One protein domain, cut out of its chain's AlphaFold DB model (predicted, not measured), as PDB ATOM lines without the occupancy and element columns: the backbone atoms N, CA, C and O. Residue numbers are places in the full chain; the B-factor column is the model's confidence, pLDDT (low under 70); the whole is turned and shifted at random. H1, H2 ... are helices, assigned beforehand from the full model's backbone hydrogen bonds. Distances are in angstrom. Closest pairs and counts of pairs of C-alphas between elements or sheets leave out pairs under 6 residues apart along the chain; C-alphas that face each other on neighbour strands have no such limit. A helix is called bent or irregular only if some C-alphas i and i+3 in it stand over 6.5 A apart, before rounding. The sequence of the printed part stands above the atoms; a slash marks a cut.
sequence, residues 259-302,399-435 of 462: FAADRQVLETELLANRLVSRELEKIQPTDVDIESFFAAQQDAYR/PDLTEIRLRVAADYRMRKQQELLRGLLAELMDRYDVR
ATOM      1  N   PHE A 259     248.815 146.528 136.233       93.75
ATOM      2  CA  PHE A 259     247.705 145.943 136.989       93.75
ATOM      3  C   PHE A 259     248.193 145.246 138.265       93.75
ATOM      4  O   PHE A 259     247.543 145.333 139.309       93.75
ATOM      5  N   ALA A 260     249.328 144.544 138.204       88.00
ATOM      6  CA  ALA A 260     249.910 143.896 139.375       88.00
ATOM      7  C   ALA A 260     250.365 144.924 140.427       88.00
ATOM      8  O   ALA A 260     250.127 144.713 141.620       88.00
ATOM      9  N   ALA A 261     250.955 146.040 139.993       91.94
ATOM     10  CA  ALA A 261     251.330 147.150 140.862       91.94
ATOM     11  C   ALA A 261     250.097 147.799 141.513       91.94
ATOM     12  O   ALA A 261     250.035 147.906 142.740       91.94
ATOM     13  N   ASP A 262     249.076 148.131 140.721       93.94
ATOM     14  CA  ASP A 262     247.818 148.701 141.216       93.94
ATOM     15  C   ASP A 262     247.120 147.761 142.202       93.94
ATOM     16  O   ASP A 262     246.616 148.187 143.244       93.94
ATOM     17  N   ARG A 263     247.125 146.455 141.914       92.00
ATOM     18  CA  ARG A 263     246.578 145.437 142.813       92.00
ATOM     19  C   ARG A 263     247.291 145.437 144.162       92.00
ATOM     20  O   ARG A 263     246.609 145.388 145.182       92.00
ATOM     21  N   GLN A 264     248.622 145.520 144.173       91.25
ATOM     22  CA  GLN A 264     249.412 145.548 145.405       91.25
ATOM     23  C   GLN A 264     249.123 146.801 146.240       91.25
ATOM     24  O   GLN A 264     249.004 146.718 147.466       91.25
ATOM     25  N   VAL A 265     248.980 147.957 145.588       94.44
ATOM     26  CA  VAL A 265     248.603 149.210 146.256       94.44
ATOM     27  C   VAL A 265     247.212 149.076 146.873       94.44
ATOM     28  O   VAL A 265     247.047 149.305 148.069       94.44
ATOM     29  N   LEU A 266     246.221 148.625 146.099       93.44
ATOM     30  CA  LEU A 266     244.850 148.439 146.585       93.44
ATOM     31  C   LEU A 266     244.756 147.422 147.728       93.44
ATOM     32  O   LEU A 266     243.978 147.620 148.659       93.44
ATOM     33  N   GLU A 267     245.530 146.338 147.670       91.44
ATOM     34  CA  GLU A 267     245.603 145.348 148.744       91.44
ATOM     35  C   GLU A 267     246.192 145.950 150.022       91.44
ATOM     36  O   GLU A 267     245.606 145.801 151.096       91.44
ATOM     37  N   THR A 268     247.302 146.681 149.901       93.31
ATOM     38  CA  THR A 268     247.957 147.357 151.030       93.31
ATOM     39  C   THR A 268     246.999 148.339 151.703       93.31
ATOM     40  O   THR A 268     246.807 148.285 152.920       93.31
ATOM     41  N   GLU A 269     246.323 149.172 150.911       91.62
ATOM     42  CA  GLU A 269     245.321 150.121 151.397       91.62
ATOM     43  C   GLU A 269     244.131 149.415 152.056       91.62
ATOM     44  O   GLU A 269     243.649 149.830 153.112       91.62
ATOM     45  N   LEU A 270     243.645 148.315 151.476       89.31
ATOM     46  CA  LEU A 270     242.540 147.553 152.051       89.31
ATOM     47  C   LEU A 270     242.919 146.941 153.404       89.31
ATOM     48  O   LEU A 270     242.117 146.992 154.339       89.31
ATOM     49  N   LEU A 271     244.124 146.378 153.525       91.12
ATOM     50  CA  LEU A 271     244.632 145.799 154.769       91.12
ATOM     51  C   LEU A 271     244.822 146.868 155.851       91.12
ATOM     52  O   LEU A 271     244.364 146.675 156.981       91.12
ATOM     53  N   ALA A 272     245.428 148.005 155.499       90.19
ATOM     54  CA  ALA A 272     245.592 149.148 156.394       90.19
ATOM     55  C   ALA A 272     244.236 149.658 156.904       90.19
ATOM     56  O   ALA A 272     244.020 149.746 158.117       90.19
ATOM     57  N   ASN A 273     243.281 149.890 156.001       86.75
ATOM     58  CA  ASN A 273     241.931 150.312 156.369       86.75
ATOM     59  C   ASN A 273     241.218 149.266 157.233       86.75
ATOM     60  O   ASN A 273     240.554 149.620 158.203       86.75
ATOM     61  N   ARG A 274     241.384 147.968 156.941       88.00
ATOM     62  CA  ARG A 274     240.767 146.892 157.729       88.00
ATOM     63  C   ARG A 274     241.299 146.852 159.159       88.00
ATOM     64  O   ARG A 274     240.504 146.646 160.079       88.00
ATOM     65  N   LEU A 275     242.606 147.049 159.343       90.19
ATOM     66  CA  LEU A 275     243.215 147.169 160.665       90.19
ATOM     67  C   LEU A 275     242.642 148.384 161.398       90.19
ATOM     68  O   LEU A 275     242.112 148.226 162.493       90.19
ATOM     69  N   VAL A 276     242.671 149.562 160.768       89.12
ATOM     70  CA  VAL A 276     242.139 150.805 161.344       89.12
ATOM     71  C   VAL A 276     240.678 150.642 161.762       89.12
ATOM     72  O   VAL A 276     240.359 150.885 162.921       89.12
ATOM     73  N   SER A 277     239.791 150.164 160.882       86.19
ATOM     74  CA  SER A 277     238.375 149.956 161.221       86.19
ATOM     75  C   SER A 277     238.198 149.037 162.429       86.19
ATOM     76  O   SER A 277     237.455 149.378 163.345       86.19
ATOM     77  N   ARG A 278     238.926 147.912 162.478       88.25
ATOM     78  CA  ARG A 278     238.862 146.961 163.600       88.25
ATOM     79  C   ARG A 278     239.300 147.593 164.922       88.25
ATOM     80  O   ARG A 278     238.752 147.274 165.973       88.25
ATOM     81  N   GLU A 279     240.311 148.452 164.891       89.94
ATOM     82  CA  GLU A 279     240.789 149.135 166.090       89.94
ATOM     83  C   GLU A 279     239.826 150.252 166.535       89.94
ATOM     84  O   GLU A 279     239.580 150.403 167.731       89.94
ATOM     85  N   LEU A 280     239.203 150.975 165.597       86.69
ATOM     86  CA  LEU A 280     238.216 152.020 165.904       86.69
ATOM     87  C   LEU A 280     236.875 151.462 166.407       86.69
ATOM     88  O   LEU A 280     236.231 152.114 167.227       86.69
ATOM     89  N   GLU A 281     236.466 150.262 165.981       84.88
ATOM     90  CA  GLU A 281     235.262 149.561 166.479       84.88
ATOM     91  C   GLU A 281     235.298 149.306 167.999       84.88
ATOM     92  O   GLU A 281     234.256 149.145 168.639       84.88
ATOM     93  N   LYS A 282     236.491 149.319 168.603       85.69
ATOM     94  CA  LYS A 282     236.671 149.190 170.056       85.69
ATOM     95  C   LYS A 282     236.224 150.441 170.821       85.69
ATOM     96  O   LYS A 282     236.016 150.368 172.029       85.69
ATOM     97  N   ILE A 283     236.071 151.587 170.150       85.88
ATOM     98  CA  ILE A 283     235.653 152.848 170.772       85.88
ATOM     99  C   ILE A 283     234.127 152.865 170.892       85.88
ATOM    100  O   ILE A 283     233.412 153.257 169.969       85.88
ATOM    101  N   GLN A 284     233.629 152.486 172.064       84.44
ATOM    102  CA  GLN A 284     232.213 152.568 172.422       84.44
ATOM    103  C   GLN A 284     232.063 153.512 173.622       84.44
ATOM    104  O   GLN A 284     232.266 153.080 174.754       84.44
ATOM    105  N   PRO A 285     231.777 154.811 173.392       84.75
ATOM    106  CA  PRO A 285     231.632 155.781 174.473       84.75
ATOM    107  C   PRO A 285     230.497 155.388 175.409       84.75
ATOM    108  O   PRO A 285     229.379 155.150 174.946       84.75
ATOM    109  N   THR A 286     230.775 155.375 176.707       90.75
ATOM    110  CA  THR A 286     229.742 155.260 177.735       90.75
ATOM    111  C   THR A 286     229.202 156.637 178.110       90.75
ATOM    112  O   THR A 286     229.815 157.672 177.833       90.75
ATOM    113  N   ASP A 287     228.050 156.662 178.774       90.44
ATOM    114  CA  ASP A 287     227.455 157.908 179.253       90.44
ATOM    115  C   ASP A 287     228.382 158.635 180.247       90.44
ATOM    116  O   ASP A 287     228.529 159.854 180.166       90.44
ATOM    117  N   VAL A 288     229.087 157.868 181.088       93.25
ATOM    118  CA  VAL A 288     230.070 158.362 182.065       93.25
ATOM    119  C   VAL A 288     231.275 159.016 181.382       93.25
ATOM    120  O   VAL A 288     231.769 160.048 181.847       93.25
ATOM    121  N   ASP A 289     231.736 158.458 180.258       92.75
ATOM    122  CA  ASP A 289     232.841 159.041 179.491       92.75
ATOM    123  C   ASP A 289     232.463 160.415 178.930       92.75
ATOM    124  O   ASP A 289     233.255 161.357 178.990       92.75
ATOM    125  N   ILE A 290     231.241 160.538 178.404       94.00
ATOM    126  CA  ILE A 290     230.722 161.781 177.819       94.00
ATOM    127  C   ILE A 290     230.568 162.856 178.900       94.00
ATOM    128  O   ILE A 290     230.953 164.006 178.681       94.00
ATOM    129  N   GLU A 291     230.041 162.491 180.070       94.44
ATOM    130  CA  GLU A 291     229.914 163.394 181.218       94.44
ATOM    131  C   GLU A 291     231.276 163.899 181.700       94.44
ATOM    132  O   GLU A 291     231.477 165.106 181.852       94.44
ATOM    133  N   SER A 292     232.237 162.987 181.862       94.69
ATOM    134  CA  SER A 292     233.600 163.321 182.290       94.69
ATOM    135  C   SER A 292     234.310 164.218 181.275       94.69
ATOM    136  O   SER A 292     234.995 165.173 181.644       94.69
ATOM    137  N   PHE A 293     234.120 163.943 179.984       94.69
ATOM    138  CA  PHE A 293     234.682 164.739 178.898       94.69
ATOM    139  C   PHE A 293     234.112 166.160 178.864       94.69
ATOM    140  O   PHE A 293     234.869 167.124 178.749       94.69
ATOM    141  N   PHE A 294     232.792 166.299 179.017       94.69
ATOM    142  CA  PHE A 294     232.142 167.602 179.110       94.69
ATOM    143  C   PHE A 294     232.638 168.392 180.323       94.69
ATOM    144  O   PHE A 294     233.027 169.549 180.175       94.69
ATOM    145  N   ALA A 295     232.699 167.759 181.499       93.88
ATOM    146  CA  ALA A 295     233.176 168.390 182.727       93.88
ATOM    147  C   ALA A 295     234.626 168.892 182.608       93.88
ATOM    148  O   ALA A 295     234.940 169.983 183.078       93.88
ATOM    149  N   ALA A 296     235.496 168.141 181.928       94.00
ATOM    150  CA  ALA A 296     236.890 168.525 181.714       94.00
ATOM    151  C   ALA A 296     237.084 169.635 180.662       94.00
ATOM    152  O   ALA A 296     238.163 170.223 180.597       94.00
ATOM    153  N   GLN A 297     236.087 169.906 179.808       92.12
ATOM    154  CA  GLN A 297     236.221 170.807 178.652       92.12
ATOM    155  C   GLN A 297     235.090 171.834 178.528       92.12
ATOM    156  O   GLN A 297     234.796 172.294 177.425       92.12
ATOM    157  N   GLN A 298     234.473 172.235 179.640       89.75
ATOM    158  CA  GLN A 298     233.336 173.168 179.640       89.75
ATOM    159  C   GLN A 298     233.623 174.481 178.895       89.75
ATOM    160  O   GLN A 298     232.761 174.978 178.172       89.75
ATOM    161  N   ASP A 299     234.851 175.001 178.986       89.44
ATOM    162  CA  ASP A 299     235.256 176.225 178.284       89.44
ATOM    163  C   ASP A 299     235.167 176.098 176.756       89.44
ATOM    164  O   ASP A 299     234.827 177.064 176.076       89.44
ATOM    165  N   ALA A 300     235.404 174.902 176.202       89.31
ATOM    166  CA  ALA A 300     235.283 174.645 174.764       89.31
ATOM    167  C   ALA A 300     233.820 174.657 174.280       89.31
ATOM    168  O   ALA A 300     233.560 174.825 173.085       89.31
ATOM    169  N   TYR A 301     232.873 174.490 175.206       92.62
ATOM    170  CA  TYR A 301     231.434 174.477 174.946       92.62
ATOM    171  C   TYR A 301     230.733 175.779 175.326       92.62
ATOM    172  O   TYR A 301     229.535 175.911 175.081       92.62
ATOM    173  N   ARG A 302     231.458 176.751 175.887       91.62
ATOM    174  CA  ARG A 302     230.897 178.049 176.252       91.62
ATOM    175  C   ARG A 302     230.384 178.782 175.013       91.62
ATOM    176  O   ARG A 302     231.129 179.073 174.078       91.62
ATOM    177  N   PRO A 399     226.017 175.640 177.816       92.38
ATOM    178  CA  PRO A 399     224.813 174.825 177.685       92.38
ATOM    179  C   PRO A 399     224.895 173.575 178.558       92.38
ATOM    180  O   PRO A 399     225.982 173.019 178.739       92.38
ATOM    181  N   ASP A 400     223.752 173.100 179.047       93.75
ATOM    182  CA  ASP A 400     223.706 171.839 179.778       93.75
ATOM    183  C   ASP A 400     224.064 170.664 178.863       93.75
ATOM    184  O   ASP A 400     223.782 170.661 177.659       93.75
ATOM    185  N   LEU A 401     224.648 169.610 179.446       91.94
ATOM    186  CA  LEU A 401     225.051 168.430 178.682       91.94
ATOM    187  C   LEU A 401     223.879 167.818 177.908       91.94
ATOM    188  O   LEU A 401     224.084 167.311 176.813       91.94
ATOM    189  N   THR A 402     222.660 167.863 178.439       93.88
ATOM    190  CA  THR A 402     221.458 167.351 177.764       93.88
ATOM    191  C   THR A 402     221.175 168.074 176.445       93.88
ATOM    192  O   THR A 402     220.777 167.421 175.482       93.88
ATOM    193  N   GLU A 403     221.445 169.381 176.368       93.19
ATOM    194  CA  GLU A 403     221.246 170.197 175.166       93.19
ATOM    195  C   GLU A 403     222.268 169.859 174.071       93.19
ATOM    196  O   GLU A 403     221.932 169.804 172.887       93.19
ATOM    197  N   ILE A 404     223.521 169.596 174.459       93.69
ATOM    198  CA  ILE A 404     224.642 169.406 173.523       93.69
ATOM    199  C   ILE A 404     225.215 167.982 173.512       93.69
ATOM    200  O   ILE A 404     226.273 167.746 172.924       93.69
ATOM    201  N   ARG A 405     224.514 167.004 174.095       91.62
ATOM    202  CA  ARG A 405     225.001 165.626 174.299       91.62
ATOM    203  C   ARG A 405     225.532 164.983 173.023       91.62
ATOM    204  O   ARG A 405     226.597 164.373 173.032       91.62
ATOM    205  N   LEU A 406     224.804 165.132 171.914       90.38
ATOM    206  CA  LEU A 406     225.190 164.569 170.616       90.38
ATOM    207  C   LEU A 406     226.490 165.181 170.083       90.38
ATOM    208  O   LEU A 406     227.320 164.460 169.528       90.38
ATOM    209  N   ARG A 407     226.680 166.492 170.279       90.62
ATOM    210  CA  ARG A 407     227.900 167.206 169.891       90.62
ATOM    211  C   ARG A 407     229.083 166.752 170.742       90.62
ATOM    212  O   ARG A 407     230.091 166.338 170.183       90.62
ATOM    213  N   VAL A 408     228.925 166.729 172.066       93.50
ATOM    214  CA  VAL A 408     229.964 166.264 173.003       93.50
ATOM    215  C   VAL A 408     230.363 164.815 172.702       93.50
ATOM    216  O   VAL A 408     231.545 164.495 172.633       93.50
ATOM    217  N   ALA A 409     229.392 163.934 172.441       91.06
ATOM    218  CA  ALA A 409     229.663 162.543 172.085       91.06
ATOM    219  C   ALA A 409     230.416 162.401 170.748       91.06
ATOM    220  O   ALA A 409     231.217 161.479 170.586       91.06
ATOM    221  N   ALA A 410     230.154 163.275 169.771       89.69
ATOM    222  CA  ALA A 410     230.890 163.296 168.508       89.69
ATOM    223  C   ALA A 410     232.334 163.787 168.704       89.69
ATOM    224  O   ALA A 410     233.263 163.139 168.215       89.69
ATOM    225  N   ASP A 411     232.523 164.862 169.471       92.12
ATOM    226  CA  ASP A 411     233.842 165.416 169.795       92.12
ATOM    227  C   ASP A 411     234.697 164.409 170.580       92.12
ATOM    228  O   ASP A 411     235.862 164.186 170.243       92.12
ATOM    229  N   TYR A 412     234.100 163.736 171.574       92.75
ATOM    230  CA  TYR A 412     234.748 162.669 172.338       92.75
ATOM    231  C   TYR A 412     235.225 161.535 171.427       92.75
ATOM    232  O   TYR A 412     236.392 161.141 171.493       92.75
ATOM    233  N   ARG A 413     234.349 161.031 170.542       90.69
ATOM    234  CA  ARG A 413     234.714 159.971 169.587       90.69
ATOM    235  C   ARG A 413     235.875 160.410 168.711       90.69
ATOM    236  O   ARG A 413     236.861 159.692 168.637       90.69
ATOM    237  N   MET A 414     235.782 161.585 168.096       90.94
ATOM    238  CA  MET A 414     236.823 162.107 167.211       90.94
ATOM    239  C   MET A 414     238.173 162.197 167.934       90.94
ATOM    240  O   MET A 414     239.182 161.696 167.433       90.94
ATOM    241  N   ARG A 415     238.190 162.736 169.159       92.69
ATOM    242  CA  ARG A 415     239.417 162.844 169.950       92.69
ATOM    243  C   ARG A 415     239.978 161.478 170.343       92.69
ATOM    244  O   ARG A 415     241.175 161.247 170.188       92.69
ATOM    245  N   LYS A 416     239.128 160.546 170.780       92.81
ATOM    246  CA  LYS A 416     239.553 159.177 171.108       92.81
ATOM    247  C   LYS A 416     240.084 158.415 169.901       92.81
ATOM    248  O   LYS A 416     241.062 157.689 170.039       92.81
ATOM    249  N   GLN A 417     239.489 158.604 168.725       91.75
ATOM    250  CA  GLN A 417     239.986 158.028 167.477       91.75
ATOM    251  C   GLN A 417     241.395 158.545 167.156       91.75
ATOM    252  O   GLN A 417     242.280 157.747 166.860       91.75
ATOM    253  N   GLN A 418     241.634 159.854 167.277       93.38
ATOM    254  CA  GLN A 418     242.966 160.438 167.070       93.38
ATOM    255  C   GLN A 418     243.999 159.914 168.077       93.38
ATOM    256  O   GLN A 418     245.107 159.553 167.683       93.38
ATOM    257  N   GLU A 419     243.640 159.848 169.364       94.25
ATOM    258  CA  GLU A 419     244.503 159.314 170.428       94.25
ATOM    259  C   GLU A 419     244.872 157.847 170.167       94.25
ATOM    260  O   GLU A 419     246.052 157.493 170.214       94.25
ATOM    261  N   LEU A 420     243.883 157.012 169.828       94.25
ATOM    262  CA  LEU A 420     244.084 155.594 169.540       94.25
ATOM    263  C   LEU A 420     244.990 155.391 168.324       94.25
ATOM    264  O   LEU A 420     245.945 154.623 168.401       94.25
ATOM    265  N   LEU A 421     244.722 156.082 167.211       92.94
ATOM    266  CA  LEU A 421     245.511 155.926 165.985       92.94
ATOM    267  C   LEU A 421     246.947 156.408 166.166       92.94
ATOM    268  O   LEU A 421     247.875 155.767 165.679       92.94
ATOM    269  N   ARG A 422     247.143 157.507 166.902       95.19
ATOM    270  CA  ARG A 422     248.481 157.999 167.236       95.19
ATOM    271  C   ARG A 422     249.243 157.004 168.110       95.19
ATOM    272  O   ARG A 422     250.422 156.774 167.858       95.19
ATOM    273  N   GLY A 423     248.582 156.421 169.113       95.25
ATOM    274  CA  GLY A 423     249.169 155.392 169.971       95.25
ATOM    275  C   GLY A 423     249.540 154.130 169.194       95.25
ATOM    276  O   GLY A 423     250.671 153.664 169.295       95.25
ATOM    277  N   LEU A 424     248.626 153.639 168.352       93.56
ATOM    278  CA  LEU A 424     248.856 152.488 167.480       93.56
ATOM    279  C   LEU A 424     250.041 152.729 166.539       93.56
ATOM    280  O   LEU A 424     250.902 151.867 166.407       93.56
ATOM    281  N   LEU A 425     250.115 153.903 165.906       93.31
ATOM    282  CA  LEU A 425     251.230 154.240 165.026       93.31
ATOM    283  C   LEU A 425     252.562 154.216 165.782       93.31
ATOM    284  O   LEU A 425     253.516 153.616 165.295       93.31
ATOM    285  N   ALA A 426     252.623 154.817 166.972       93.44
ATOM    286  CA  ALA A 426     253.833 154.821 167.790       93.44
ATOM    287  C   ALA A 426     254.264 153.399 168.196       93.44
ATOM    288  O   ALA A 426     255.437 153.061 168.060       93.44
ATOM    289  N   GLU A 427     253.322 152.552 168.622       94.38
ATOM    290  CA  GLU A 427     253.591 151.145 168.956       94.38
ATOM    291  C   GLU A 427     254.136 150.368 167.749       94.38
ATOM    292  O   GLU A 427     255.089 149.601 167.873       94.38
ATOM    293  N   LEU A 428     253.549 150.562 166.564       93.69
ATOM    294  CA  LEU A 428     253.989 149.875 165.350       93.69
ATOM    295  C   LEU A 428     255.350 150.386 164.863       93.69
ATOM    296  O   LEU A 428     256.157 149.585 164.398       93.69
ATOM    297  N   MET A 429     255.626 151.687 164.987       91.50
ATOM    298  CA  MET A 429     256.938 152.251 164.656       91.50
ATOM    299  C   MET A 429     258.050 151.655 165.525       91.50
ATOM    300  O   MET A 429     259.109 151.330 164.993       91.50
ATOM    301  N   ASP A 430     257.795 151.478 166.824       93.12
ATOM    302  CA  ASP A 430     258.724 150.832 167.757       93.12
ATOM    303  C   ASP A 430     258.894 149.338 167.437       93.12
ATOM    304  O   ASP A 430     260.004 148.862 167.208       93.12
ATOM    305  N   ARG A 431     257.778 148.608 167.297       94.94
ATOM    306  CA  ARG A 431     257.771 147.167 166.993       94.94
ATOM    307  C   ARG A 431     258.537 146.815 165.717       94.94
ATOM    308  O   ARG A 431     259.140 145.744 165.652       94.94
ATOM    309  N   TYR A 432     258.466 147.668 164.697       93.69
ATOM    310  CA  TYR A 432     259.100 147.434 163.398       93.69
ATOM    311  C   TYR A 432     260.436 148.177 163.208       93.69
ATOM    312  O   TYR A 432     260.941 148.176 162.088       93.69
ATOM    313  N   ASP A 433     261.013 148.784 164.258       90.19
ATOM    314  CA  ASP A 433     262.272 149.564 164.213       90.19
ATOM    315  C   ASP A 433     262.307 150.552 163.027       90.19
ATOM    316  O   ASP A 433     263.213 150.556 162.188       90.19
ATOM    317  N   VAL A 434     261.255 151.369 162.904       89.38
ATOM    318  CA  VAL A 434     261.122 152.316 161.790       89.38
ATOM    319  C   VAL A 434     262.110 153.468 161.963       89.38
ATOM    320  O   VAL A 434     262.010 154.262 162.899       89.38
ATOM    321  N   ARG A 435     263.025 153.621 161.000       87.88
ATOM    322  CA  ARG A 435     263.999 154.722 160.953       87.88
ATOM    323  C   ARG A 435     263.681 155.666 159.802       87.88
ATOM    324  O   ARG A 435     263.742 155.277 158.639       87.88
TER     325      ARG A 435
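This is residues 259 to 302 and 399 to 435 of the 462 residues of the protein "PpiC domain-containing protein" of Planctomycetaceae bacterium (UniProt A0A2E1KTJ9). Two long helices, H1 and H4, splay apart as a loose, open fork: H1 comes with its last residues to the middle of H4, and its residues 259 to 275 stick out into the open. Near the first residues of H4 the short helix H2 crosses it and, with the four-residue H3, makes a small head at that end. The printed part has 81 residues with four named helices, H1, H2, H3 and H4 along the chain, and no named strand; the class is all helix. The whole is elongated and only just extended, close to loose, with a radius of gyration of the C-alphas of 17.7 A and spans of 55 by 28 by 20 A.

Find C-alpha 259 at (247.705, 145.943, 136.989); from there H1 runs through residues 259 to 280, 31.0 A from first to last C-alpha. After a short link of 6 residues, look for H2 at residues 287 to 296, 14.4 A long, beginning at C-alpha 287 at (227.455, 157.908, 179.253). One residue further on comes H3, residues 298 to 301, 5.2 A long. Beyond the cut, H4 takes residues 401 to 431 and spans 40.7 A, ending at C-alpha 431 at (257.771, 147.167, 166.993). H4 has a kink of 42 degrees near residue 408 and is irregular: C-alphas 403 and 406 are 8.2 A apart.

Begin at the end of H1, where H1 and H4 only just touch, with 3 pairs of C-alphas within 8 A. H1 touches H4 there with residues 276 to 280 alone, and H4 touches H1 with residues 417 to 421 alone; the closest C-alphas of the two, those of Leu 280 and Gln 417, are 6.5 A apart. The two run opposite ways at a steep tilt of 56 degrees. Go on to H2, which touches residues 401 to 412 of H4; the closest C-alphas, of Ile 290 and Ala 409, are 5.9 A apart. H2 and H4 are about perpendicular, at 90 degrees. H2 and H3 meet only through their tight link, and H3 is near H4, with 5 pairs of C-alphas within 10 A. H1 is apart from H2 and from H3. In H1 and H2 every O i to N i+4 pair is within hydrogen-bond range, in H4 25 of 27 are, and H3 is too short for such a pair.

Look for the C-alphas of Ala 260 and Asp 400, the two farthest apart at 55.7 A. Residues 259 to 275 of H1 stand free, and so do residues 427 to 433, of which 427 to 431 belong to H4. Residues 303 to 398 are not printed, and C-alphas 302 and 399 are 7.0 A apart across this cut. Of the links that are printed whole, none is long. The mean pLDDT of the printed part is 91.5, and no printed residue is under 70.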